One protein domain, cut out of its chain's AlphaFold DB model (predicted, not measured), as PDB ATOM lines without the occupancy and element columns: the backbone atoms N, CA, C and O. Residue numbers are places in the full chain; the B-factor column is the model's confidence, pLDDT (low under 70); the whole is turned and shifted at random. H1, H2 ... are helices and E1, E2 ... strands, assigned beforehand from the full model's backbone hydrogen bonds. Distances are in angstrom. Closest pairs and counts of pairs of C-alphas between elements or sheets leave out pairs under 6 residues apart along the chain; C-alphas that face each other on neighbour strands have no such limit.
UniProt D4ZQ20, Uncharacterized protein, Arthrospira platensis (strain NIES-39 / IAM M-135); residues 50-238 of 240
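This is residues 50 to 238 of the 240 residues of an uncharacterized protein of Arthrospira platensis (strain NIES-39 / IAM M-135) (UniProt D4ZQ20). A twisted sheet of seven strands curls, like part of a barrel, round one long helix, H1, which lies on its concave face. A small hairpin of two strands, E5 and E6, covers part of the sheet's other face, and the very short helix H2 packs on H1 near the sheet's E1 edge. The printed part has 189 residues, with two named helices followed by nine named strands; the large sheet runs E1, E2, E3, E4, E7, E8, E9, antiparallel throughout. The class is mixed, helices and strands. The whole is compact, with a radius of gyration of the C-alphas of 16.5 A, and elongated in outline, spanning 57 by 35 by 28 A.

H1, residues 50 to 76, touches H2, residues 83 to 86, with its residues 65 to 72 alone; the closest C-alphas are those of Asn 68 and Leu 86, 5.6 A apart. Every O i to N i+4 pair of H1 is within hydrogen-bond range, and H2 is too short for such a pair. E1, residues 97 to 104, E2, 107 to 114, E3, 121 to 129, and E4, 135 to 144, form a meander, each strand the antiparallel neighbour of the one before. N 100 and O 111 of E1 and E2 are 2.9 A apart, N 110 and O 124 of E2 and E3 2.8 A, and N 127 and O 138 of E3 and E4 2.8 A. E5, residues 152 to 156, and E6, 159 to 163, form a hairpin, with N 154 and O 161 2.8 A apart. E7, residues 169 to 180, is the antiparallel neighbour of E4, with N 139 and O 174 2.8 A apart. E7, E8, residues 188 to 197, and E9, 229 to 237, form a second meander; N 175 and O 194 are 3.0 A apart, and N 193 and O 232 2.8 A. E1 and E9 are the edge strands of the seven-strand sheet, which curls round H1. H1 is on this sheet, with 134 pairs of C-alphas within 10 A, and the two make two layers, a helix on one face of a sheet; the C-alphas of Leu 66 and Val 126 in E3 are 6.4 A apart. H2 is not on it, but only just, with 4 such pairs. The large sheet and E5 with E6 form a sandwich, two sheets face to face, their best planes 39 degrees apart; the closest C-alphas of E4 and E6 are those of Gly 140 and Val 162, 5.8 A apart. H1 is apart from E5 and E6.

H1 begins at C-alpha 50, at (10.884, 25.846, 30.062), and ends 37.9 A away at C-alpha 76, at (19.097, 60.772, 42.248). H2 measures 5.1 A. From first to last C-alpha, E1 is 23.0 A long, E2 22.6 A, E3 26.0 A and E4 30.3 A. E5 and E6 measure 12.1 A and 12.8 A. E7, the longest strand by residues, is 34.6 A long, E8 29.7 A and E9 24.4 A, ending at C-alpha 237, at (31.458, 61.351, 43.103).

The C-alphas farthest apart, those of Ser 117 and Glu 184, are 56.9 A from each other. The printed part has no cut. The long link is E8 to E9, residues 198 to 228, a stretch with no named element. The mean pLDDT of the printed part is 75.4, and 59 residues are under 70, among them residues 88 to 94, 177 to 189 and 199 to 221.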
ATOM      1  N   ARG A  50      11.154  24.460  30.464       86.38
ATOM      2  CA  ARG A  50      10.884  25.846  30.062       86.38
ATOM      3  C   ARG A  50      10.381  26.660  31.248       86.38
ATOM      4  O   ARG A  50      10.898  27.750  31.471       86.38
ATOM      5  N   ASP A  51       9.448  26.115  32.019       88.06
ATOM      6  CA  ASP A  51       8.851  26.801  33.161       88.06
ATOM      7  C   ASP A  51       9.920  27.091  34.238       88.06
ATOM      8  O   ASP A  51      10.061  28.235  34.668       88.06
ATOM      9  N   ARG A  52      10.803  26.124  34.546       86.56
ATOM     10  CA  ARG A  52      11.965  26.341  35.438       86.56
ATOM     11  C   ARG A  52      12.939  27.402  34.917       86.56
ATOM     12  O   ARG A  52      13.491  28.178  35.696       86.56
ATOM     13  N   LYS A  53      13.183  27.439  33.602       88.25
ATOM     14  CA  LYS A  53      14.053  28.455  32.990       88.25
ATOM     15  C   LYS A  53      13.433  29.847  33.111       88.25
ATOM     16  O   LYS A  53      14.142  30.782  33.467       88.25
ATOM     17  N   ASN A  54      12.136  29.970  32.843       89.06
ATOM     18  CA  ASN A  54      11.413  31.232  32.958       89.06
ATOM     19  C   ASN A  54      11.393  31.723  34.410       89.06
ATOM     20  O   ASN A  54      11.668  32.891  34.651       89.06
ATOM     21  N   GLU A  55      11.159  30.828  35.377       89.25
ATOM     22  CA  GLU A  55      11.231  31.149  36.808       89.25
ATOM     23  C   GLU A  55      12.609  31.709  37.198       89.25
ATOM     24  O   GLU A  55      12.705  32.743  37.860       89.25
ATOM     25  N   LYS A  56      13.691  31.062  36.743       87.50
ATOM     26  CA  LYS A  56      15.057  31.528  37.009       87.50
ATOM     27  C   LYS A  56      15.316  32.915  36.416       87.50
ATOM     28  O   LYS A  56      15.870  33.769  37.101       87.50
ATOM     29  N   VAL A  57      14.903  33.145  35.169       86.94
ATOM     30  CA  VAL A  57      15.063  34.448  34.506       86.94
ATOM     31  C   VAL A  57      14.256  35.528  35.225       86.94
ATOM     32  O   VAL A  57      14.775  36.618  35.440       86.94
ATOM     33  N   ALA A  58      13.023  35.233  35.644       87.75
ATOM     34  CA  ALA A  58      12.203  36.181  36.392       87.75
ATOM     35  C   ALA A  58      12.859  36.580  37.716       87.75
ATOM     36  O   ALA A  58      12.944  37.766  38.025       87.75
ATOM     37  N   ARG A  59      13.406  35.599  38.444       88.00
ATOM     38  CA  ARG A  59      14.166  35.826  39.676       88.00
ATOM     39  C   ARG A  59      15.371  36.741  39.454       88.00
ATOM     40  O   ARG A  59      15.585  37.669  40.229       88.00
ATOM     41  N   GLU A  60      16.161  36.477  38.416       86.38
ATOM     42  CA  GLU A  60      17.351  37.271  38.081       86.38
ATOM     43  C   GLU A  60      16.975  38.711  37.715       86.38
ATOM     44  O   GLU A  60      17.536  39.649  38.275       86.38
ATOM     45  N   VAL A  61      15.967  38.892  36.857       87.56
ATOM     46  CA  VAL A  61      15.488  40.221  36.447       87.56
ATOM     47  C   VAL A  61      14.936  40.999  37.636       87.56
ATOM     48  O   VAL A  61      15.290  42.159  37.817       87.56
ATOM     49  N   LEU A  62      14.116  40.369  38.479       88.12
ATOM     50  CA  LEU A  62      13.559  41.024  39.660       88.12
ATOM     51  C   LEU A  62      14.664  41.417  40.652       88.12
ATOM     52  O   LEU A  62      14.642  42.518  41.193       88.12
ATOM     53  N   THR A  63      15.682  40.570  40.827       86.31
ATOM     54  CA  THR A  63      16.860  40.888  41.650       86.31
ATOM     55  C   THR A  63      17.613  42.106  41.112       86.31
ATOM     56  O   THR A  63      17.962  42.997  41.887       86.31
ATOM     57  N   ASP A  64      17.846  42.161  39.800       87.00
ATOM     58  CA  ASP A  64      18.516  43.292  39.154       87.00
ATOM     59  C   ASP A  64      17.692  44.580  39.293       87.00
ATOM     60  O   ASP A  64      18.248  45.630  39.611       87.00
ATOM     61  N   LEU A  65      16.369  44.506  39.120       89.06
ATOM     62  CA  LEU A  65      15.471  45.649  39.289       89.06
ATOM     63  C   LEU A  65      15.504  46.196  40.722       89.06
ATOM     64  O   LEU A  65      15.654  47.403  40.900       89.06
ATOM     65  N   LEU A  66      15.441  45.330  41.741       88.69
ATOM     66  CA  LEU A  66      15.549  45.746  43.147       88.69
ATOM     67  C   LEU A  66      16.892  46.444  43.425       88.69
ATOM     68  O   LEU A  66      16.929  47.492  44.065       88.69
ATOM     69  N   GLN A  67      17.998  45.911  42.897       86.19
ATOM     70  CA  GLN A  67      19.327  46.519  43.044       86.19
ATOM     71  C   GLN A  67      19.443  47.865  42.337       86.19
ATOM     72  O   GLN A  67      20.044  48.803  42.867       86.19
ATOM     73  N   ASN A  68      18.895  47.958  41.129       88.00
ATOM     74  CA  ASN A  68      18.964  49.172  40.334       88.00
ATOM     75  C   ASN A  68      18.069  50.268  40.921       88.00
ATOM     76  O   ASN A  68      18.448  51.429  40.837       88.00
ATOM     77  N   GLN A  69      16.967  49.923  41.596       90.00
ATOM     78  CA  GLN A  69      16.173  50.886  42.365       90.00
ATOM     79  C   GLN A  69      16.946  51.470  43.544       90.00
ATOM     80  O   GLN A  69      16.971  52.687  43.707       90.00
ATOM     81  N   SER A  70      17.626  50.630  44.334       86.44
ATOM     82  CA  SER A  70      18.508  51.122  45.398       86.44
ATOM     83  C   SER A  70      19.577  52.051  44.821       86.44
ATOM     84  O   SER A  70      19.770  53.158  45.313       86.44
ATOM     85  N   GLN A  71      20.224  51.657  43.720       83.50
ATOM     86  CA  GLN A  71      21.212  52.506  43.054       83.50
ATOM     87  C   GLN A  71      20.611  53.834  42.549       83.50
ATOM     88  O   GLN A  71      21.216  54.885  42.756       83.50
ATOM     89  N   GLN A  72      19.436  53.807  41.920       87.25
ATOM     90  CA  GLN A  72      18.720  54.995  41.450       87.25
ATOM     91  C   GLN A  72      18.443  55.961  42.607       87.25
ATOM     92  O   GLN A  72      18.736  57.152  42.487       87.25
ATOM     93  N   LEU A  73      17.948  55.438  43.734       86.88
ATOM     94  CA  LEU A  73      17.723  56.219  44.945       86.88
ATOM     95  C   LEU A  73      19.018  56.888  45.410       86.88
ATOM     96  O   LEU A  73      19.018  58.076  45.693       86.88
ATOM     97  N   PHE A  74      20.139  56.171  45.433       82.50
ATOM     98  CA  PHE A  74      21.409  56.741  45.889       82.50
ATOM     99  C   PHE A  74      22.005  57.790  44.941       82.50
ATOM    100  O   PHE A  74      22.673  58.707  45.408       82.50
ATOM    101  N   HIS A  75      21.782  57.679  43.628       82.44
ATOM    102  CA  HIS A  75      22.283  58.661  42.658       82.44
ATOM    103  C   HIS A  75      21.387  59.893  42.516       82.44
ATOM    104  O   HIS A  75      21.899  60.991  42.322       82.44
ATOM    105  N   TYR A  76      20.064  59.718  42.570       84.88
ATOM    106  CA  TYR A  76      19.097  60.772  42.248       84.88
ATOM    107  C   TYR A  76      18.203  61.172  43.424       84.88
ATOM    108  O   TYR A  76      17.312  62.000  43.250       84.88
ATOM    109  N   ASN A  77      18.413  60.579  44.602       85.38
ATOM    110  CA  ASN A  77      17.605  60.765  45.808       85.38
ATOM    111  C   ASN A  77      16.103  60.487  45.606       85.38
ATOM    112  O   ASN A  77      15.255  61.060  46.286       85.38
ATOM    113  N   ARG A  78      15.762  59.632  44.633       87.81
ATOM    114  CA  ARG A  78      14.385  59.213  44.342       87.81
ATOM    115  C   ARG A  78      14.344  57.860  43.645       87.81
ATOM    116  O   ARG A  78      15.250  57.518  42.884       87.81
ATOM    117  N   PHE A  79      13.253  57.136  43.845       90.06
ATOM    118  CA  PHE A  79      12.916  55.973  43.033       90.06
ATOM    119  C   PHE A  79      12.404  56.372  41.644       90.06
ATOM    120  O   PHE A  79      12.072  57.531  41.393       90.06
ATOM    121  N   THR A  80      12.351  55.404  40.729       89.12
ATOM    122  CA  THR A  80      11.812  55.596  39.376       89.12
ATOM    123  C   THR A  80      10.836  54.482  39.033       89.12
ATOM    124  O   THR A  80      11.098  53.319  39.306       89.12
ATOM    125  N   ASP A  81       9.707  54.816  38.429       87.44
ATOM    126  CA  ASP A  81       8.751  53.848  37.879       87.44
ATOM    127  C   ASP A  81       9.161  53.369  36.476       87.44
ATOM    128  O   ASP A  81       8.723  52.321  36.009       87.44
ATOM    129  N   ASN A  82      10.054  54.113  35.819       85.38
ATOM    130  CA  ASN A  82      10.578  53.774  34.504       85.38
ATOM    131  C   ASN A  82      11.477  52.521  34.533       85.38
ATOM    132  O   ASN A  82      12.664  52.583  34.866       85.38
ATOM    133  N   LEU A  83      10.904  51.392  34.117       79.94
ATOM    134  CA  LEU A  83      11.594  50.113  33.953       79.94
ATOM    135  C   LEU A  83      12.796  50.187  32.996       79.94
ATOM    136  O   LEU A  83      13.828  49.584  33.281       79.94
ATOM    137  N   ASP A  84      12.697  50.934  31.894       77.75
ATOM    138  CA  ASP A  84      13.771  51.015  30.893       77.75
ATOM    139  C   ASP A  84      14.975  51.817  31.414       77.75
ATOM    140  O   ASP A  84      16.121  51.558  31.042       77.75
ATOM    141  N   ALA A  85      14.738  52.757  32.337       76.00
ATOM    142  CA  ALA A  85      15.812  53.448  33.051       76.00
ATOM    143  C   ALA A  85      16.556  52.510  34.018       76.00
ATOM    144  O   ALA A  85      17.762  52.650  34.222       76.00
ATOM    145  N   LEU A  86      15.849  51.533  34.592       78.19
ATOM    146  CA  LEU A  86      16.402  50.562  35.537       78.19
ATOM    147  C   LEU A  86      17.029  49.357  34.847       78.19
ATOM    148  O   LEU A  86      17.866  48.685  35.443       78.19
ATOM    149  N   TYR A  87      16.633  49.050  33.617       71.44
ATOM    150  CA  TYR A  87      17.069  47.849  32.928       71.44
ATOM    151  C   TYR A  87      17.268  48.127  31.435       71.44
ATOM    152  O   TYR A  87      16.328  48.361  30.689       71.44
ATOM    153  N   ARG A  88      18.533  48.081  30.987       60.62
ATOM    154  CA  ARG A  88      18.949  48.446  29.614       60.62
ATOM    155  C   ARG A  88      18.351  47.580  28.501       60.62
ATOM    156  O   ARG A  88      18.363  47.994  27.346       60.62
ATOM    157  N   THR A  89      17.904  46.366  28.809       57.91
ATOM    158  CA  THR A  89      17.109  45.550  27.882       57.91
ATOM    159  C   THR A  89      15.647  45.850  28.150       57.91
ATOM    160  O   THR A  89      15.209  45.632  29.274       57.91
ATOM    161  N   THR A  90      14.939  46.345  27.135       50.00
ATOM    162  CA  THR A  90      13.545  46.794  27.212       50.00
ATOM    163  C   THR A  90      12.672  45.859  28.043       50.00
ATOM    164  O   THR A  90      12.734  44.633  27.933       50.00
ATOM    165  N   SER A  91      11.853  46.474  28.884       50.72
ATOM    166  CA  SER A  91      10.914  45.830  29.803       50.72
ATOM    167  C   SER A  91       9.710  45.155  29.137       50.72
ATOM    168  O   SER A  91       8.841  44.616  29.824       50.72
ATOM    169  N   GLU A  92       9.680  45.124  27.801       50.44
ATOM    170  CA  GLU A  92       8.733  44.337  27.020       50.44
ATOM    171  C   GLU A  92       8.921  42.844  27.331       50.44
ATOM    172  O   GLU A  92       9.792  42.184  26.771       50.44
ATOM    173  N   GLY A  93       8.122  42.343  28.281       55.12
ATOM    174  CA  GLY A  93       7.857  40.933  28.582       55.12
ATOM    175  C   GLY A  93       9.025  39.969  28.360       55.12
ATOM    176  O   GLY A  93       9.248  39.465  27.256       55.12
ATOM    177  N   ARG A  94       9.733  39.589  29.430       69.44
ATOM    178  CA  ARG A  94      10.635  38.429  29.343       69.44
ATOM    179  C   ARG A  94       9.790  37.159  29.161       69.44
ATOM    180  O   ARG A  94       8.655  37.100  29.632       69.44
ATOM    181  N   PRO A  95      10.323  36.102  28.520       70.31
ATOM    182  CA  PRO A  95       9.567  34.871  28.311       70.31
ATOM    183  C   PRO A  95       8.956  34.352  29.622       70.31
ATOM    184  O   PRO A  95       9.677  33.996  30.551       70.31
ATOM    185  N   GLY A  96       7.624  34.302  29.677       82.75
ATOM    186  CA  GLY A  96       6.868  33.760  30.806       82.75
ATOM    187  C   GLY A  96       6.424  34.760  31.876       82.75
ATOM    188  O   GLY A  96       5.635  34.347  32.721       82.75
ATOM    189  N   TYR A  97       6.878  36.024  31.855       88.31
ATOM    190  CA  TYR A  97       6.547  37.017  32.889       88.31
ATOM    191  C   TYR A  97       6.424  38.448  32.354       88.31
ATOM    192  O   TYR A  97       7.242  38.906  31.555       88.31
ATOM    193  N   ASN A  98       5.447  39.174  32.889       88.00
ATOM    194  CA  ASN A  98       5.301  40.617  32.749       88.00
ATOM    195  C   ASN A  98       5.745  41.299  34.041       88.00
ATOM    196  O   ASN A  98       5.436  40.808  35.125       88.00
ATOM    197  N   PHE A  99       6.431  42.433  33.926       87.69
ATOM    198  CA  PHE A  99       6.893  43.193  35.084       87.69
ATOM    199  C   PHE A  99       6.109  44.490  35.218       87.69
ATOM    200  O   PHE A  99       5.886  45.181  34.225       87.69
ATOM    201  N   ALA A 100       5.714  44.823  36.440       88.00
ATOM    202  CA  ALA A 100       5.085  46.093  36.773       88.00
ATOM    203  C   ALA A 100       5.824  46.731  37.950       88.00
ATOM    204  O   ALA A 100       6.231  46.033  38.874       88.00
ATOM    205  N   ILE A 101       6.009  48.049  37.904       89.44
ATOM    206  CA  ILE A 101       6.609  48.821  38.994       89.44
ATOM    207  C   ILE A 101       5.581  49.828  39.484       89.44
ATOM    208  O   ILE A 101       4.952  50.521  38.687       89.44
ATOM    209  N   ASN A 102       5.441  49.923  40.800       90.69
ATOM    210  CA  ASN A 102       4.681  50.970  41.457       90.69
ATOM    211  C   ASN A 102       5.586  51.674  42.469       90.69
ATOM    212  O   ASN A 102       6.206  51.028  43.315       90.69
ATOM    213  N   VAL A 103       5.677  52.995  42.360       90.50
ATOM    214  CA  VAL A 103       6.547  53.821  43.195       90.50
ATOM    215  C   VAL A 103       5.708  54.703  44.101       90.50
ATOM    216  O   VAL A 103       4.810  55.413  43.661       90.50
ATOM    217  N   ASN A 104       6.068  54.687  45.375       87.12
ATOM    218  CA  ASN A 104       5.667  55.641  46.391       87.12
ATOM    219  C   ASN A 104       6.939  56.322  46.942       87.12
ATOM    220  O   ASN A 104       8.052  55.856  46.700       87.12
ATOM    221  N   GLU A 105       6.795  57.411  47.695       81.19
ATOM    222  CA  GLU A 105       7.912  58.228  48.194       81.19
ATOM    223  C   GLU A 105       8.972  57.402  48.942       81.19
ATOM    224  O   GLU A 105      10.166  57.589  48.728       81.19
ATOM    225  N   ASN A 106       8.534  56.435  49.755       84.94
ATOM    226  CA  ASN A 106       9.410  55.628  50.616       84.94
ATOM    227  C   ASN A 106       9.452  54.137  50.252       84.94
ATOM    228  O   ASN A 106      10.095  53.348  50.949       84.94
ATOM    229  N   LEU A 107       8.750  53.734  49.190       88.50
ATOM    230  CA  LEU A 107       8.529  52.332  48.847       88.50
ATOM    231  C   LEU A 107       8.435  52.146  47.336       88.50
ATOM    232  O   LEU A 107       7.649  52.814  46.675       88.50
ATOM    233  N   VAL A 108       9.147  51.154  46.813       92.12
ATOM    234  CA  VAL A 108       8.903  50.610  45.475       92.12
ATOM    235  C   VAL A 108       8.368  49.203  45.593       92.12
ATOM    236  O   VAL A 108       8.960  48.382  46.287       92.12
ATOM    237  N   LEU A 109       7.305  48.913  44.855       92.06
ATOM    238  CA  LEU A 109       6.801  47.569  44.621       92.06
ATOM    239  C   LEU A 109       7.120  47.164  43.184       92.06
ATOM    240  O   LEU A 109       6.952  47.958  42.257       92.06
ATOM    241  N   ILE A 110       7.606  45.940  43.008       91.19
ATOM    242  CA  ILE A 110       7.925  45.373  41.700       91.19
ATOM    243  C   ILE A 110       7.291  43.998  41.604       91.19
ATOM    244  O   ILE A 110       7.687  43.072  42.308       91.19
ATOM    245  N   ASP A 111       6.357  43.847  40.684       90.38
ATOM    246  CA  ASP A 111       5.624  42.609  40.486       90.38
ATOM    247  C   ASP A 111       6.136  41.897  39.240       90.38
ATOM    248  O   ASP A 111       6.288  42.519  38.190       90.38
ATOM    249  N   ALA A 112       6.380  40.591  39.338       89.75
ATOM    250  CA  ALA A 112       6.580  39.717  38.189       89.75
ATOM    251  C   ALA A 112       5.370  38.786  38.070       89.75
ATOM    252  O   ALA A 112       5.243  37.778  38.772       89.75
ATOM    253  N   ILE A 113       4.475  39.151  37.157       89.19
ATOM    254  CA  ILE A 113       3.202  38.480  36.919       89.19
ATOM    255  C   ILE A 113       3.420  37.407  35.845       89.19
ATOM    256  O   ILE A 113       3.821  37.741  34.724       89.19
ATOM    257  N   PRO A 114       3.172  36.124  36.140       89.94
ATOM    258  CA  PRO A 114       3.369  35.055  35.181       89.94
ATOM    259  C   PRO A 114       2.357  35.152  34.033       89.94
ATOM    260  O   PRO A 114       1.180  35.442  34.229       89.94
ATOM    261  N   THR A 115       2.785  34.826  32.813       88.06
ATOM    262  CA  THR A 115       1.886  34.775  31.644       88.06
ATOM    263  C   THR A 115       1.067  33.478  31.574       88.06
ATOM    264  O   THR A 115       0.296  33.280  30.637       88.06
ATOM    265  N   ASN A 116       1.282  32.543  32.504       85.00
ATOM    266  CA  ASN A 116       0.602  31.250  32.590       85.00
ATOM    267  C   ASN A 116       0.491  30.821  34.062       85.00
ATOM    268  O   ASN A 116       1.461  30.937  34.801       85.00
ATOM    269  N   SER A 117      -0.643  30.243  34.456       85.06
ATOM    270  CA  SER A 117      -0.924  29.755  35.813       85.06
ATOM    271  C   SER A 117      -0.011  28.633  36.326       85.06
ATOM    272  O   SER A 117      -0.063  28.313  37.505       85.06
ATOM    273  N   ARG A 118       0.802  27.992  35.474       85.44
ATOM    274  CA  ARG A 118       1.807  27.003  35.921       85.44
ATOM    275  C   ARG A 118       3.027  27.631  36.592       85.44
ATOM    276  O   ARG A 118       3.817  26.920  37.209       85.44
ATOM    277  N   LEU A 119       3.231  28.926  36.378       88.69
ATOM    278  CA  LEU A 119       4.374  29.663  36.886       88.69
ATOM    279  C   LEU A 119       3.986  30.378  38.188       88.69
ATOM    280  O   LEU A 119       2.884  30.920  38.265       88.69
ATOM    281  N   PRO A 120       4.873  30.397  39.195       88.88
ATOM    282  CA  PRO A 120       4.620  31.113  40.437       88.88
ATOM    283  C   PRO A 120       4.606  32.629  40.210       88.88
ATOM    284  O   PRO A 120       5.255  33.144  39.305       88.88
ATOM    285  N   ASN A 121       3.919  33.351  41.083       89.50
ATOM    286  CA  ASN A 121       3.985  34.801  41.169       89.50
ATOM    287  C   ASN A 121       5.222  35.223  41.972       89.50
ATOM    288  O   ASN A 121       5.545  34.594  42.987       89.50
ATOM    289  N   PHE A 122       5.868  36.319  41.567       90.69
ATOM    290  CA  PHE A 122       6.887  36.975  42.386       90.69
ATOM    291  C   PHE A 122       6.524  38.425  42.648       90.69
ATOM    292  O   PHE A 122       6.125  39.138  41.732       90.69
ATOM    293  N   ALA A 123       6.734  38.866  43.879       91.50
ATOM    294  CA  ALA A 123       6.610  40.263  44.254       91.50
ATOM    295  C   ALA A 123       7.867  40.691  45.005       91.50
ATOM    296  O   ALA A 123       8.349  39.986  45.892       91.50
ATOM    297  N   GLY A 124       8.413  41.836  44.632       91.38
ATOM    298  CA  GLY A 124       9.569  42.460  45.244       91.38
ATOM    299  C   GLY A 124       9.202  43.812  45.830       91.38
ATOM    300  O   GLY A 124       8.296  44.487  45.347       91.38
ATOM    301  N   ALA A 125       9.922  44.215  46.868       91.25
ATOM    302  CA  ALA A 125       9.761  45.530  47.464       91.25
ATOM    303  C   ALA A 125      11.114  46.112  47.868       91.25
ATOM    304  O   ALA A 125      11.980  45.366  48.332       91.25
ATOM    305  N   VAL A 126      11.282  47.426  47.706       90.44
ATOM    306  CA  VAL A 126      12.418  48.205  48.220       90.44
ATOM    307  C   VAL A 126      11.878  49.277  49.153       90.44
ATOM    308  O   VAL A 126      11.065  50.100  48.741       90.44
ATOM    309  N   PHE A 127      12.350  49.278  50.391       89.38
ATOM    310  CA  PHE A 127      11.954  50.217  51.429       89.38
ATOM    311  C   PHE A 127      13.105  51.158  51.758       89.38
ATOM    312  O   PHE A 127      14.240  50.700  51.935       89.38
ATOM    313  N   ILE A 128      12.811  52.451  51.895       87.56
ATOM    314  CA  ILE A 128      13.743  53.410  52.495       87.56
ATOM    315  C   ILE A 128      13.709  53.227  54.008       87.56
ATOM    316  O   ILE A 128      12.646  53.211  54.627       87.56
ATOM    317  N   ILE A 129      14.886  53.103  54.610       82.88
ATOM    318  CA  ILE A 129      15.029  53.088  56.059       82.88
ATOM    319  C   ILE A 129      15.500  54.479  56.479       82.88
ATOM    320  O   ILE A 129      16.567  54.908  56.029       82.88
ATOM    321  N   PRO A 130      14.742  55.185  57.332       68.81
ATOM    322  CA  PRO A 130      15.195  56.453  57.875       68.81
ATOM    323  C   PRO A 130      16.424  56.219  58.762       68.81
ATOM    324  O   PRO A 130      16.401  55.377  59.660       68.81
ATOM    325  N   GLY A 131      17.497  56.963  58.501       65.12
ATOM    326  CA  GLY A 131      18.726  56.948  59.286       65.12
ATOM    327  C   GLY A 131      19.361  58.332  59.318       65.12
ATOM    328  O   GLY A 131      19.228  59.107  58.369       65.12
ATOM    329  N   ASP A 132      20.049  58.654  60.413       58.06
ATOM    330  CA  ASP A 132      20.731  59.938  60.569       58.06
ATOM    331  C   ASP A 132      21.888  60.045  59.562       58.06
ATOM    332  O   ASP A 132      22.846  59.274  59.615       58.06
ATOM    333  N   ASN A 133      21.788  60.999  58.626       60.09
ATOM    334  CA  ASN A 133      22.784  61.307  57.585       60.09
ATOM    335  C   ASN A 133      23.199  60.125  56.688       60.09
ATOM    336  O   ASN A 133      24.262  60.154  56.063       60.09
ATOM    337  N   LEU A 134      22.359  59.092  56.598       70.69
ATOM    338  CA  LEU A 134      22.644  57.875  55.852       70.69
ATOM    339  C   LEU A 134      21.401  57.406  55.097       70.69
ATOM    340  O   LEU A 134      20.380  57.097  55.708       70.69
ATOM    341  N   ILE A 135      21.502  57.285  53.771       75.50
ATOM    342  CA  ILE A 135      20.443  56.653  52.981       75.50
ATOM    343  C   ILE A 135      20.664  55.141  53.044       75.50
ATOM    344  O   ILE A 135      21.675  54.619  52.560       75.50
ATOM    345  N   GLN A 136      19.711  54.431  53.643       81.38
ATOM    346  CA  GLN A 136      19.682  52.973  53.694       81.38
ATOM    347  C   GLN A 136      18.425  52.441  53.009       81.38
ATOM    348  O   GLN A 136      17.353  53.042  53.080       81.38
ATOM    349  N   THR A 137      18.545  51.269  52.393       84.38
ATOM    350  CA  THR A 137      17.400  50.530  51.864       84.38
ATOM    351  C   THR A 137      17.461  49.068  52.256       84.38
ATOM    352  O   THR A 137      18.532  48.454  52.222       84.38
ATOM    353  N   VAL A 138      16.301  48.485  52.537       85.31
ATOM    354  CA  VAL A 138      16.134  47.034  52.597       85.31
ATOM    355  C   VAL A 138      15.173  46.615  51.503       85.31
ATOM    356  O   VAL A 138      14.176  47.287  51.243       85.31
ATOM    357  N   ALA A 139      15.487  45.516  50.841       87.12
ATOM    358  CA  ALA A 139      14.651  44.948  49.812       87.12
ATOM    359  C   ALA A 139      14.456  43.454  50.039       87.12
ATOM    360  O   ALA A 139      15.267  42.775  50.674       87.12
ATOM    361  N   GLY A 140      13.377  42.927  49.491       87.75
ATOM    362  CA  GLY A 140      13.139  41.496  49.481       87.75
ATOM    363  C   GLY A 140      12.274  41.087  48.314       87.75
ATOM    364  O   GLY A 140      11.746  41.927  47.586       87.75
ATOM    365  N   MET A 141      12.161  39.780  48.137       90.00
ATOM    366  CA  MET A 141      11.351  39.174  47.096       90.00
ATOM    367  C   MET A 141      10.669  37.923  47.629       90.00
ATOM    368  O   MET A 141      11.327  37.001  48.121       90.00
ATOM    369  N   CYS A 142       9.355  37.898  47.464       90.38
ATOM    370  CA  CYS A 142       8.472  36.814  47.840       90.38
ATOM    371  C   CYS A 142       8.039  36.021  46.611       90.38
ATOM    372  O   CYS A 142       7.845  36.581  45.530       90.38
ATOM    373  N   LYS A 143       7.864  34.716  46.800       90.38
ATOM    374  CA  LYS A 143       7.297  33.784  45.825       90.38
ATOM    375  C   LYS A 143       5.998  33.207  46.374       90.38
ATOM    376  O   LYS A 143       5.972  32.750  47.512       90.38
ATOM    377  N   SER A 144       4.955  33.151  45.550       86.62
ATOM    378  CA  SER A 144       3.703  32.466  45.892       86.62
ATOM    379  C   SER A 144       3.101  31.766  44.676       86.62
ATOM    380  O   SER A 144       3.300  32.199  43.543       86.62
ATOM    381  N   GLN A 145       2.368  30.677  44.900       81.56
ATOM    382  CA  GLN A 145       1.610  29.992  43.845       81.56
ATOM    383  C   GLN A 145       0.282  30.703  43.560       81.56
ATOM    384  O   GLN A 145      -0.075  30.883  42.398       81.56
ATOM    385  N   ASP A 146      -0.406  31.172  44.601       72.56
ATOM    386  CA  ASP A 146      -1.815  31.555  44.486       72.56
ATOM    387  C   ASP A 146      -2.017  33.061  44.343       72.56
ATOM    388  O   ASP A 146      -2.686  33.523  43.417       72.56
ATOM    389  N   LYS A 147      -1.438  33.849  45.256       72.00
ATOM    390  CA  LYS A 147      -1.655  35.294  45.300       72.00
ATOM    391  C   LYS A 147      -0.343  36.046  45.384       72.00
ATOM    392  O   LYS A 147       0.548  35.716  46.159       72.00
ATOM    393  N   LEU A 148      -0.263  37.102  44.586       77.12
ATOM    394  CA  LEU A 148       0.822  38.061  44.635       77.12
ATOM    395  C   LEU A 148       0.846  38.736  46.012       77.12
ATOM    396  O   LEU A 148      -0.103  39.422  46.400       77.12
ATOM    397  N   SER A 149       1.933  38.510  46.738       77.88
ATOM    398  CA  SER A 149       2.118  38.971  48.108       77.88
ATOM    399  C   SER A 149       3.444  39.698  48.185       77.88
ATOM    400  O   SER A 149       4.504  39.071  48.202       77.88
ATOM    401  N   ALA A 150       3.378  41.026  48.178       80.75
ATOM    402  CA  ALA A 150       4.564  41.850  48.323       80.75
ATOM    403  C   ALA A 150       5.220  41.614  49.694       80.75
ATOM    404  O   ALA A 150       4.515  41.401  50.687       80.75
ATOM    405  N   PRO A 151       6.559  41.669  49.767       82.38
ATOM    406  CA  PRO A 151       7.249  41.674  51.041       82.38
ATOM    407  C   PRO A 151       6.815  42.869  51.892       82.38
ATOM    408  O   PRO A 151       6.522  43.941  51.366       82.38
ATOM    409  N   ILE A 152       6.833  42.696  53.209       84.00
ATOM    410  CA  ILE A 152       6.581  43.751  54.191       84.00
ATOM    411  C   ILE A 152       7.862  44.078  54.955       84.00
ATOM    412  O   ILE A 152       8.676  43.197  55.241       84.00
ATOM    413  N   GLN A 153       8.038  45.352  55.299       81.31
ATOM    414  CA  GLN A 153       9.100  45.778  56.203       81.31
ATOM    415  C   GLN A 153       8.635  45.625  57.651       81.31
ATOM    416  O   GLN A 153       7.608  46.164  58.055       81.31
ATOM    417  N   LEU A 154       9.440  44.933  58.447       76.56
ATOM    418  CA  LEU A 154       9.273  44.779  59.885       76.56
ATOM    419  C   LEU A 154      10.510  45.319  60.599       76.56
ATOM    420  O   LEU A 154      11.635  45.207  60.110       76.56
ATOM    421  N   SER A 155      10.318  45.865  61.797       69.69
ATOM    422  CA  SER A 155      11.430  46.185  62.694       69.69
ATOM    423  C   SER A 155      11.583  45.053  63.701       69.69
ATOM    424  O   SER A 155      10.775  44.919  64.620       69.69
ATOM    425  N   ARG A 156      12.605  44.205  63.538       61.62
ATOM    426  CA  ARG A 156      12.912  43.148  64.516       61.62
ATOM    427  C   ARG A 156      14.055  43.629  65.409       61.62
ATOM    428  O   ARG A 156      15.227  43.358  65.149       61.62
ATOM    429  N   GLY A 157      13.690  44.364  66.461       64.62
ATOM    430  CA  GLY A 157      14.625  45.157  67.268       64.62
ATOM    431  C   GLY A 157      14.962  46.480  66.571       64.62
ATOM    432  O   GLY A 157      14.064  47.101  66.006       64.62
ATOM    433  N   ASN A 158      16.246  46.865  66.570       61.53
ATOM    434  CA  ASN A 158      16.757  48.082  65.910       61.53
ATOM    435  C   ASN A 158      17.142  47.876  64.434       61.53
ATOM    436  O   ASN A 158      17.660  48.795  63.809       61.53
ATOM    437  N   SER A 159      16.941  46.676  63.880       62.50
ATOM    438  CA  SER A 159      17.338  46.369  62.506       62.50
ATOM    439  C   SER A 159      16.101  46.145  61.630       62.50
ATOM    440  O   SER A 159      15.253  45.310  61.978       62.50
ATOM    441  N   PRO A 160      15.994  46.844  60.490       70.75
ATOM    442  CA  PRO A 160      14.919  46.636  59.533       70.75
ATOM    443  C   PRO A 160      15.111  45.295  58.824       70.75
ATOM    444  O   PRO A 160      16.211  44.935  58.399       70.75
ATOM    445  N   VAL A 161      14.025  44.537  58.727       75.19
ATOM    446  CA  VAL A 161      13.966  43.197  58.146       75.19
ATOM    447  C   VAL A 161      12.806  43.151  57.160       75.19
ATOM    448  O   VAL A 161      11.782  43.791  57.378       75.19
ATOM    449  N   VAL A 162      12.963  42.387  56.083       82.75
ATOM    450  CA  VAL A 162      11.884  42.122  55.130       82.75
ATOM    451  C   VAL A 162      11.389  40.694  55.313       82.75
ATOM    452  O   VAL A 162      12.193  39.766  55.407       82.75
ATOM    453  N   GLU A 163      10.072  40.532  55.366       83.75
ATOM    454  CA  GLU A 163       9.399  39.244  55.521       83.75
ATOM    455  C   GLU A 163       8.278  39.114  54.488       83.75
ATOM    456  O   GLU A 163       7.751  40.111  53.991       83.75
ATOM    457  N   CYS A 164       7.943  37.876  54.139       85.12
ATOM    458  CA  CYS A 164       6.824  37.579  53.257       85.12
ATOM    459  C   CYS A 164       5.575  37.254  54.083       85.12
ATOM    460  O   CYS A 164       5.714  36.676  55.158       85.12
ATOM    461  N   PRO A 165       4.367  37.596  53.603       83.00
ATOM    462  CA  PRO A 165       3.117  37.171  54.236       83.00
ATOM    463  C   PRO A 165       3.003  35.640  54.347       83.00
ATOM    464  O   PRO A 165       3.650  34.932  53.575       83.00
ATOM    465  N   ASP A 166       2.142  35.149  55.251       66.56
ATOM    466  CA  ASP A 166       2.077  33.752  55.741       66.56
ATOM    467  C   ASP A 166       1.938  32.641  54.668       66.56
ATOM    468  O   ASP A 166       2.202  31.476  54.955       66.56
ATOM    469  N   ASP A 167       1.635  32.985  53.413       71.38
ATOM    470  CA  ASP A 167       1.480  32.046  52.288       71.38
ATOM    471  C   ASP A 167       2.563  32.210  51.200       71.38
ATOM    472  O   ASP A 167       2.373  31.856  50.030       71.38
ATOM    473  N   SER A 168       3.678  32.863  51.527       78.62
ATOM    474  CA  SER A 168       4.709  33.237  50.557       78.62
ATOM    475  C   SER A 168       6.116  32.963  51.065       78.62
ATOM    476  O   SER A 168       6.478  33.267  52.197       78.62
ATOM    477  N   GLU A 169       6.944  32.404  50.190       84.12
ATOM    478  CA  GLU A 169       8.328  32.064  50.500       84.12
ATOM    479  C   GLU A 169       9.229  33.274  50.233       84.12
ATOM    480  O   GLU A 169       9.250  33.804  49.118       84.12
ATOM    481  N   LEU A 170      10.001  33.700  51.237       80.56
ATOM    482  CA  LEU A 170      11.066  34.683  51.039       80.56
ATOM    483  C   LEU A 170      12.218  34.015  50.299       80.56
ATOM    484  O   LEU A 170      12.884  33.134  50.830       80.56
ATOM    485  N   ILE A 171      12.474  34.467  49.076       79.94
ATOM    486  CA  ILE A 171      13.516  33.887  48.228       79.94
ATOM    487  C   ILE A 171      14.819  34.669  48.357       79.94
ATOM    488  O   ILE A 171      15.899  34.084  48.385       79.94
ATOM    489  N   ILE A 172      14.732  35.999  48.428       78.75
ATOM    490  CA  ILE A 172      15.898  36.880  48.518       78.75
ATOM    491  C   ILE A 172      15.607  37.998  49.507       78.75
ATOM    492  O   ILE A 172      14.520  38.574  49.503       78.75
ATOM    493  N   SER A 173      16.624  38.346  50.292       76.56
ATOM    494  CA  SER A 173      16.683  39.599  51.031       76.56
ATOM    495  C   SER A 173      17.960  40.347  50.663       76.56
ATOM    496  O   SER A 173      19.047  39.761  50.592       76.56
ATOM    497  N   LEU A 174      17.821  41.643  50.395       79.94
ATOM    498  CA  LEU A 174      18.922  42.538  50.089       79.94
ATOM    499  C   LEU A 174      18.956  43.692  51.085       79.94
ATOM    500  O   LEU A 174      17.926  44.250  51.451       79.94
ATOM    501  N   ALA A 175      20.162  44.090  51.460       77.25
ATOM    502  CA  ALA A 175      20.408  45.333  52.170       77.25
ATOM    503  C   ALA A 175      21.335  46.205  51.330       77.25
ATOM    504  O   ALA A 175      22.259  45.700  50.684       77.25
ATOM    505  N   SER A 176      21.089  47.510  51.305       74.44
ATOM    506  CA  SER A 176      21.977  48.472  50.659       74.44
ATOM    507  C   SER A 176      22.105  49.733  51.489       74.44
ATOM    508  O   SER A 176      21.155  50.161  52.139       74.44
ATOM    509  N   ALA A 177      23.287  50.328  51.453       66.31
ATOM    510  CA  ALA A 177      23.579  51.574  52.138       66.31
ATOM    511  C   ALA A 177      24.495  52.426  51.263       66.31
ATOM    512  O   ALA A 177      25.347  51.886  50.549       66.31
ATOM    513  N   LEU A 178      24.313  53.744  51.334       66.31
ATOM    514  CA  LEU A 178      25.243  54.732  50.802       66.31
ATOM    515  C   LEU A 178      25.878  55.468  51.975       66.31
ATOM    516  O   LEU A 178      25.189  56.208  52.667       66.31
ATOM    517  N   LEU A 179      27.177  55.264  52.181       64.75
ATOM    518  CA  LEU A 179      27.950  55.868  53.261       64.75
ATOM    519  C   LEU A 179      28.690  57.101  52.735       64.75
ATOM    520  O   LEU A 179      29.503  56.999  51.808       64.75
ATOM    521  N   ALA A 180      28.423  58.251  53.353       57.03
ATOM    522  CA  ALA A 180      29.257  59.433  53.201       57.03
ATOM    523  C   ALA A 180      30.527  59.234  54.035       57.03
ATOM    524  O   ALA A 180      30.472  59.171  55.264       57.03
ATOM    525  N   VAL A 181      31.675  59.082  53.375       57.00
ATOM    526  CA  VAL A 181      32.965  59.013  54.068       57.00
ATOM    527  C   VAL A 181      33.405  60.448  54.327       57.00
ATOM    528  O   VAL A 181      33.918  61.119  53.436       57.00
ATOM    529  N   THR A 182      33.160  60.932  55.543       50.53
ATOM    530  CA  THR A 182      33.615  62.249  56.002       50.53
ATOM    531  C   THR A 182      35.072  62.152  56.445       50.53
ATOM    532  O   THR A 182      35.373  62.149  57.636       50.53
ATOM    533  N   ASP A 183      35.978  62.003  55.490       46.69
ATOM    534  CA  ASP A 183      37.375  62.369  55.698       46.69
ATOM    535  C   ASP A 183      37.571  63.725  55.007       46.69
ATOM    536  O   ASP A 183      37.002  63.944  53.934       46.69
ATOM    537  N   GLU A 184      38.338  64.645  55.595       49.53
ATOM    538  CA  GLU A 184      38.464  66.047  55.132       49.53
ATOM    539  C   GLU A 184      39.039  66.175  53.704       49.53
ATOM    540  O   GLU A 184      39.101  67.264  53.138       49.53
ATOM    541  N   ASN A 185      39.422  65.051  53.097       51.41
ATOM    542  CA  ASN A 185      40.026  64.944  51.777       51.41
ATOM    543  C   ASN A 185      39.272  63.998  50.813       51.41
ATOM    544  O   ASN A 185      39.787  63.682  49.738       51.41
ATOM    545  N   VAL A 186      38.083  63.495  51.179       54.19
ATOM    546  CA  VAL A 186      37.344  62.505  50.371       54.19
ATOM    547  C   VAL A 186      36.249  63.161  49.525       54.19
ATOM    548  O   VAL A 186      35.331  63.804  50.021       54.19
ATOM    549  N   THR A 187      36.334  62.950  48.209       58.16
ATOM    550  CA  THR A 187      35.428  63.480  47.172       58.16
ATOM    551  C   THR A 187      34.390  62.457  46.695       58.16
ATOM    552  O   THR A 187      33.812  62.610  45.617       58.16
ATOM    553  N   GLN A 188      34.184  61.358  47.432       64.31
ATOM    554  CA  GLN A 188      33.433  60.193  46.951       64.31
ATOM    555  C   GLN A 188      32.580  59.539  48.047       64.31
ATOM    556  O   GLN A 188      33.064  59.250  49.138       64.31
ATOM    557  N   ASN A 189      31.324  59.234  47.718       69.88
ATOM    558  CA  ASN A 189      30.437  58.385  48.511       69.88
ATOM    559  C   ASN A 189      30.540  56.934  48.031       69.88
ATOM    560  O   ASN A 189      30.567  56.671  46.825       69.88
ATOM    561  N   PHE A 190      30.531  55.979  48.959       71.25
ATOM    562  CA  PHE A 190      30.587  54.551  48.637       71.25
ATOM    563  C   PHE A 190      29.247  53.893  48.944       71.25
ATOM    564  O   PHE A 190      28.677  54.102  50.015       71.25
ATOM    565  N   GLY A 191      28.744  53.076  48.019       73.38
ATOM    566  CA  GLY A 191      27.517  52.315  48.230       73.38
ATOM    567  C   GLY A 191      27.604  50.890  47.702       73.38
ATOM    568  O   GLY A 191      28.422  50.567  46.836       73.38
ATOM    569  N   GLY A 192      26.801  50.000  48.277       73.31
ATOM    570  CA  GLY A 192      26.828  48.586  47.922       73.31
ATOM    571  C   GLY A 192      25.553  47.848  48.281       73.31
ATOM    572  O   GLY A 192      24.790  48.288  49.139       73.31
ATOM    573  N   VAL A 193      25.345  46.713  47.609       79.81
ATOM    574  CA  VAL A 193      24.261  45.767  47.878       79.81
ATOM    575  C   VAL A 193      24.833  44.452  48.393       79.81
ATOM    576  O   VAL A 193      25.619  43.785  47.707       79.81
ATOM    577  N   CYS A 194      24.353  44.040  49.561       79.44
ATOM    578  CA  CYS A 194      24.582  42.722  50.128       79.44
ATOM    579  C   CYS A 194      23.339  41.855  49.924       79.44
ATOM    580  O   CYS A 194      22.230  42.267  50.260       79.44
ATOM    581  N   LEU A 195      23.529  40.657  49.373       79.62
ATOM    582  CA  LEU A 195      22.458  39.715  49.050       79.62
ATOM    583  C   LEU A 195      22.557  38.459  49.919       79.62
ATOM    584  O   LEU A 195      23.633  37.860  50.028       79.62
ATOM    585  N   VAL A 196      21.423  38.043  50.485       80.25
ATOM    586  CA  VAL A 196      21.224  36.725  51.100       80.25
ATOM    587  C   VAL A 196      20.215  35.951  50.261       80.25
ATOM    588  O   VAL A 196      19.084  36.394  50.065       80.25
ATOM    589  N   ASP A 197      20.651  34.798  49.757       75.25
ATOM    590  CA  ASP A 197      19.793  33.848  49.053       75.25
ATOM    591  C   ASP A 197      19.205  32.861  50.068       75.25
ATOM    592  O   ASP A 197      19.943  32.133  50.741       75.25
ATOM    593  N   HIS A 198      17.880  32.871  50.195       70.69
ATOM    594  CA  HIS A 198      17.134  32.020  51.117       70.69
ATOM    595  C   HIS A 198      16.656  30.720  50.456       70.69
ATOM    596  O   HIS A 198      16.067  29.883  51.130       70.69
ATOM    597  N   SER A 199      16.977  30.472  49.176       58.62
ATOM    598  CA  SER A 199      16.587  29.231  48.488       58.62
ATOM    599  C   SER A 199      17.341  27.977  48.960       58.62
ATOM    600  O   SER A 199      17.179  26.894  48.399       58.62
ATOM    601  N   SER A 200      18.221  28.121  49.949       48.72
ATOM    602  CA  SER A 200      18.869  27.043  50.689       48.72
ATOM    603  C   SER A 200      18.151  26.919  52.029       48.72
ATOM    604  O   SER A 200      18.048  27.917  52.731       48.72
ATOM    605  N   ASN A 201      17.713  25.712  52.413       39.50
ATOM    606  CA  ASN A 201      17.006  25.367  53.668       39.50
ATOM    607  C   ASN A 201      17.674  25.832  54.989       39.50
ATOM    608  O   ASN A 201      17.244  25.456  56.079       39.50
ATOM    609  N   GLN A 202      18.740  26.624  54.941       40.41
ATOM    610  CA  GLN A 202      19.227  27.361  56.089       40.41
ATOM    611  C   GLN A 202      18.425  28.657  56.228       40.41
ATOM    612  O   GLN A 202      18.671  29.618  55.502       40.41
ATOM    613  N   LEU A 203      17.525  28.702  57.215       41.53
ATOM    614  CA  LEU A 203      16.996  29.947  57.780       41.53
ATOM    615  C   LEU A 203      18.167  30.806  58.283       41.53
ATOM    616  O   LEU A 203      18.541  30.782  59.457       41.53
ATOM    617  N   ARG A 204      18.799  31.546  57.379       52.03
ATOM    618  CA  ARG A 204      19.771  32.576  57.719       52.03
ATOM    619  C   ARG A 204      19.002  33.856  57.964       52.03
ATOM    620  O   ARG A 204      18.021  34.138  57.286       52.03
ATOM    621  N   LYS A 205      19.412  34.617  58.974       55.62
ATOM    622  CA  LYS A 205      18.822  35.932  59.216       55.62
ATOM    623  C   LYS A 205      19.129  36.825  58.002       55.62
ATOM    624  O   LYS A 205      20.257  36.756  57.508       55.62
ATOM    625  N   PRO A 206      18.165  37.629  57.530       55.72
ATOM    626  CA  PRO A 206      18.402  38.566  56.444       55.72
ATOM    627  C   PRO A 206      19.544  39.529  56.805       55.72
ATOM    628  O   PRO A 206      19.799  39.768  57.995       55.72
ATOM    629  N   PRO A 207      20.264  40.049  55.797       55.81
ATOM    630  CA  PRO A 207      21.356  40.970  56.035       55.81
ATOM    631  C   PRO A 207      20.759  42.232  56.654       55.81
ATOM    632  O   PRO A 207      19.812  42.808  56.123       55.81
ATOM    633  N   ARG A 208      21.285  42.644  57.806       61.38
ATOM    634  CA  ARG A 208      20.842  43.888  58.429       61.38
ATOM    635  C   ARG A 208      21.448  45.072  57.671       61.38
ATOM    636  O   ARG A 208      22.615  45.006  57.283       61.38
ATOM    637  N   SER A 209      20.676  46.136  57.456       55.34
ATOM    638  CA  SER A 209      21.144  47.337  56.745       55.34
ATOM    639  C   SER A 209      22.253  48.086  57.489       55.34
ATOM    640  O   SER A 209      23.153  48.628  56.856       55.34
ATOM    641  N   ASP A 210      22.233  48.040  58.823       55.47
ATOM    642  CA  ASP A 210      23.253  48.585  59.729       55.47
ATOM    643  C   ASP A 210      24.572  47.790  59.723       55.47
ATOM    644  O   ASP A 210      25.592  48.277  60.203       55.47
ATOM    645  N   ALA A 211      24.579  46.577  59.165       55.72
ATOM    646  CA  ALA A 211      25.751  45.708  59.135       55.72
ATOM    647  C   ALA A 211      26.621  45.888  57.878       55.72
ATOM    648  O   ALA A 211      27.599  45.157  57.702       55.72
ATOM    649  N   ILE A 212      26.270  46.833  57.000       65.56
ATOM    650  CA  ILE A 212      27.101  47.234  55.862       65.56
ATOM    651  C   ILE A 212      28.123  48.250  56.372       65.56
ATOM    652  O   ILE A 212      27.788  49.403  56.634       65.56
ATOM    653  N   ALA A 213      29.371  47.810  56.530       63.16
ATOM    654  CA  ALA A 213      30.444  48.666  57.021       63.16
ATOM    655  C   ALA A 213      31.190  49.348  55.861       63.16
ATOM    656  O   ALA A 213      31.357  48.735  54.792       63.16
ATOM    657  N   PRO A 214      31.675  50.592  56.062       61.75
ATOM    658  CA  PRO A 214      32.556  51.237  55.103       61.75
ATOM    659  C   PRO A 214      33.830  50.402  54.899       61.75
ATOM    660  O   PRO A 214      34.193  49.591  55.760       61.75
ATOM    661  N   PRO A 215      34.523  50.591  53.765       60.81
ATOM    662  CA  PRO A 215      35.820  49.971  53.563       60.81
ATOM    663  C   PRO A 215      36.785  50.345  54.694       60.81
ATOM    664  O   PRO A 215      36.793  51.486  55.160       60.81
ATOM    665  N   LYS A 216      37.621  49.400  55.132       59.09
ATOM    666  CA  LYS A 216      38.740  49.723  56.028       59.09
ATOM    667  C   LYS A 216      39.786  50.530  55.258       59.09
ATOM    668  O   LYS A 216      39.904  50.381  54.046       59.09
ATOM    669  N   THR A 217      40.562  51.363  55.947       47.59
ATOM    670  CA  THR A 217      41.600  52.209  55.336       47.59
ATOM    671  C   THR A 217      42.533  51.374  54.445       47.59
ATOM    672  O   THR A 217      43.192  50.456  54.931       47.59
ATOM    673  N   GLY A 218      42.563  51.665  53.140       50.75
ATOM    674  CA  GLY A 218      43.339  50.921  52.133       50.75
ATOM    675  C   GLY A 218      42.568  49.838  51.360       50.75
ATOM    676  O   GLY A 218      43.077  49.330  50.363       50.75
ATOM    677  N   GLU A 219      41.337  49.512  51.757       54.53
ATOM    678  CA  GLU A 219      40.405  48.703  50.968       54.53
ATOM    679  C   GLU A 219      39.420  49.623  50.233       54.53
ATOM    680  O   GLU A 219      38.865  50.539  50.821       54.53
ATOM    681  N   ASN A 220      39.136  49.358  48.955       56.09
ATOM    682  CA  ASN A 220      38.092  50.071  48.193       56.09
ATOM    683  C   ASN A 220      36.766  49.290  48.180       56.09
ATOM    684  O   ASN A 220      36.011  49.347  47.208       56.09
ATOM    685  N   ARG A 221      36.513  48.458  49.200       60.88
ATOM    686  CA  ARG A 221      35.436  47.464  49.163       60.88
ATOM    687  C   ARG A 221      34.585  47.468  50.426       60.88
ATOM    688  O   ARG A 221      35.093  47.400  51.535       60.88
ATOM    689  N   ILE A 222      33.275  47.493  50.212       70.06
ATOM    690  CA  ILE A 222      32.257  47.393  51.259       70.06
ATOM    691  C   ILE A 222      32.258  45.992  51.865       70.06
ATOM    692  O   ILE A 222      32.349  44.993  51.141       70.06
ATOM    693  N   GLN A 223      32.121  45.927  53.189       71.88
ATOM    694  CA  GLN A 223      32.029  44.669  53.923       71.88
ATOM    695  C   GLN A 223      30.561  44.330  54.193       71.88
ATOM    696  O   GLN A 223      29.817  45.119  54.770       71.88
ATOM    697  N   CYS A 224      30.154  43.142  53.745       71.06
ATOM    698  CA  CYS A 224      28.812  42.609  53.948       71.06
ATOM    699  C   CYS A 224      28.740  41.737  55.213       71.06
ATOM    700  O   CYS A 224      29.732  41.088  55.563       71.06
ATOM    701  N   PRO A 225      27.571  41.648  55.874       69.50
ATOM    702  CA  PRO A 225      27.395  40.801  57.048       69.50
ATOM    703  C   PRO A 225      27.625  39.316  56.745       69.50
ATOM    704  O   PRO A 225      27.378  38.833  55.635       69.50
ATOM    705  N   ALA A 226      28.046  38.568  57.767       66.94
ATOM    706  CA  ALA A 226      28.261  37.128  57.669       66.94
ATOM    707  C   ALA A 226      27.013  36.403  57.132       66.94
ATOM    708  O   ALA A 226      25.898  36.624  57.599       66.94
ATOM    709  N   GLY A 227      27.209  35.520  56.150       67.31
ATOM    710  CA  GLY A 227      26.120  34.789  55.493       67.31
ATOM    711  C   GLY A 227      25.493  35.502  54.289       67.31
ATOM    712  O   GLY A 227      24.656  34.890  53.630       67.31
ATOM    713  N   SER A 228      25.932  36.724  53.972       72.69
ATOM    714  CA  SER A 228      25.565  37.463  52.760       72.69
ATOM    715  C   SER A 228      26.757  37.625  51.812       72.69
ATOM    716  O   SER A 228      27.913  37.454  52.205       72.69
ATOM    717  N   SER A 229      26.480  37.929  50.545       76.19
ATOM    718  CA  SER A 229      27.499  38.152  49.516       76.19
ATOM    719  C   SER A 229      27.379  39.557  48.928       76.19
ATOM    720  O   SER A 229      26.273  40.017  48.636       76.19
ATOM    721  N   LEU A 230      28.514  40.247  48.752       78.00
ATOM    722  CA  LEU A 230      28.547  41.532  48.049       78.00
ATOM    723  C   LEU A 230      28.241  41.279  46.575       78.00
ATOM    724  O   LEU A 230      29.044  40.664  45.869       78.00
ATOM    725  N   LYS A 231      27.085  41.758  46.121       79.62
ATOM    726  CA  LYS A 231      26.629  41.539  44.748       79.62
ATOM    727  C   LYS A 231      26.965  42.710  43.834       79.62
ATOM    728  O   LYS A 231      27.329  42.491  42.681       79.62
ATOM    729  N   LYS A 232      26.876  43.935  44.354       75.69
ATOM    730  CA  LYS A 232      27.149  45.170  43.612       75.69
ATOM    731  C   LYS A 232      27.779  46.201  44.544       75.69
ATOM    732  O   LYS A 232      27.405  46.275  45.711       75.69
ATOM    733  N   SER A 233      28.714  46.986  44.031       76.44
ATOM    734  CA  SER A 233      29.287  48.149  44.715       76.44
ATOM    735  C   SER A 233      29.482  49.271  43.710       76.44
ATOM    736  O   SER A 233      29.775  49.008  42.543       76.44
ATOM    737  N   TRP A 234      29.336  50.506  44.159       72.62
ATOM    738  CA  TRP A 234      29.508  51.694  43.341       72.62
ATOM    739  C   TRP A 234      30.137  52.816  44.161       72.62
ATOM    740  O   TRP A 234      30.127  52.819  45.393       72.62
ATOM    741  N   VAL A 235      30.689  53.770  43.425       72.06
ATOM    742  CA  VAL A 235      31.278  54.995  43.945       72.06
ATOM    743  C   VAL A 235      30.514  56.142  43.303       72.06
ATOM    744  O   VAL A 235      30.388  56.183  42.077       72.06
ATOM    745  N   ILE A 236      29.964  57.038  44.114       68.69
ATOM    746  CA  ILE A 236      29.280  58.243  43.648       68.69
ATOM    747  C   ILE A 236      30.217  59.421  43.913       68.69
ATOM    748  O   ILE A 236      30.530  59.674  45.076       68.69
ATOM    749  N   PRO A 237      30.693  60.134  42.881       65.88
ATOM    750  CA  PRO A 237      31.458  61.351  43.103       65.88
ATOM    751  C   PRO A 237      30.573  62.380  43.813       65.88
ATOM    752  O   PRO A 237      29.407  62.559  43.457       65.88
ATOM    753  N   VAL A 238      31.125  63.045  44.823       64.00
ATOM    754  CA  VAL A 238      30.473  64.178  45.478       64.00
ATOM    755  C   VAL A 238      30.565  65.345  44.497       64.00
ATOM    756  O   VAL A 238      31.666  65.777  44.152       64.00
TER     757      VAL A 238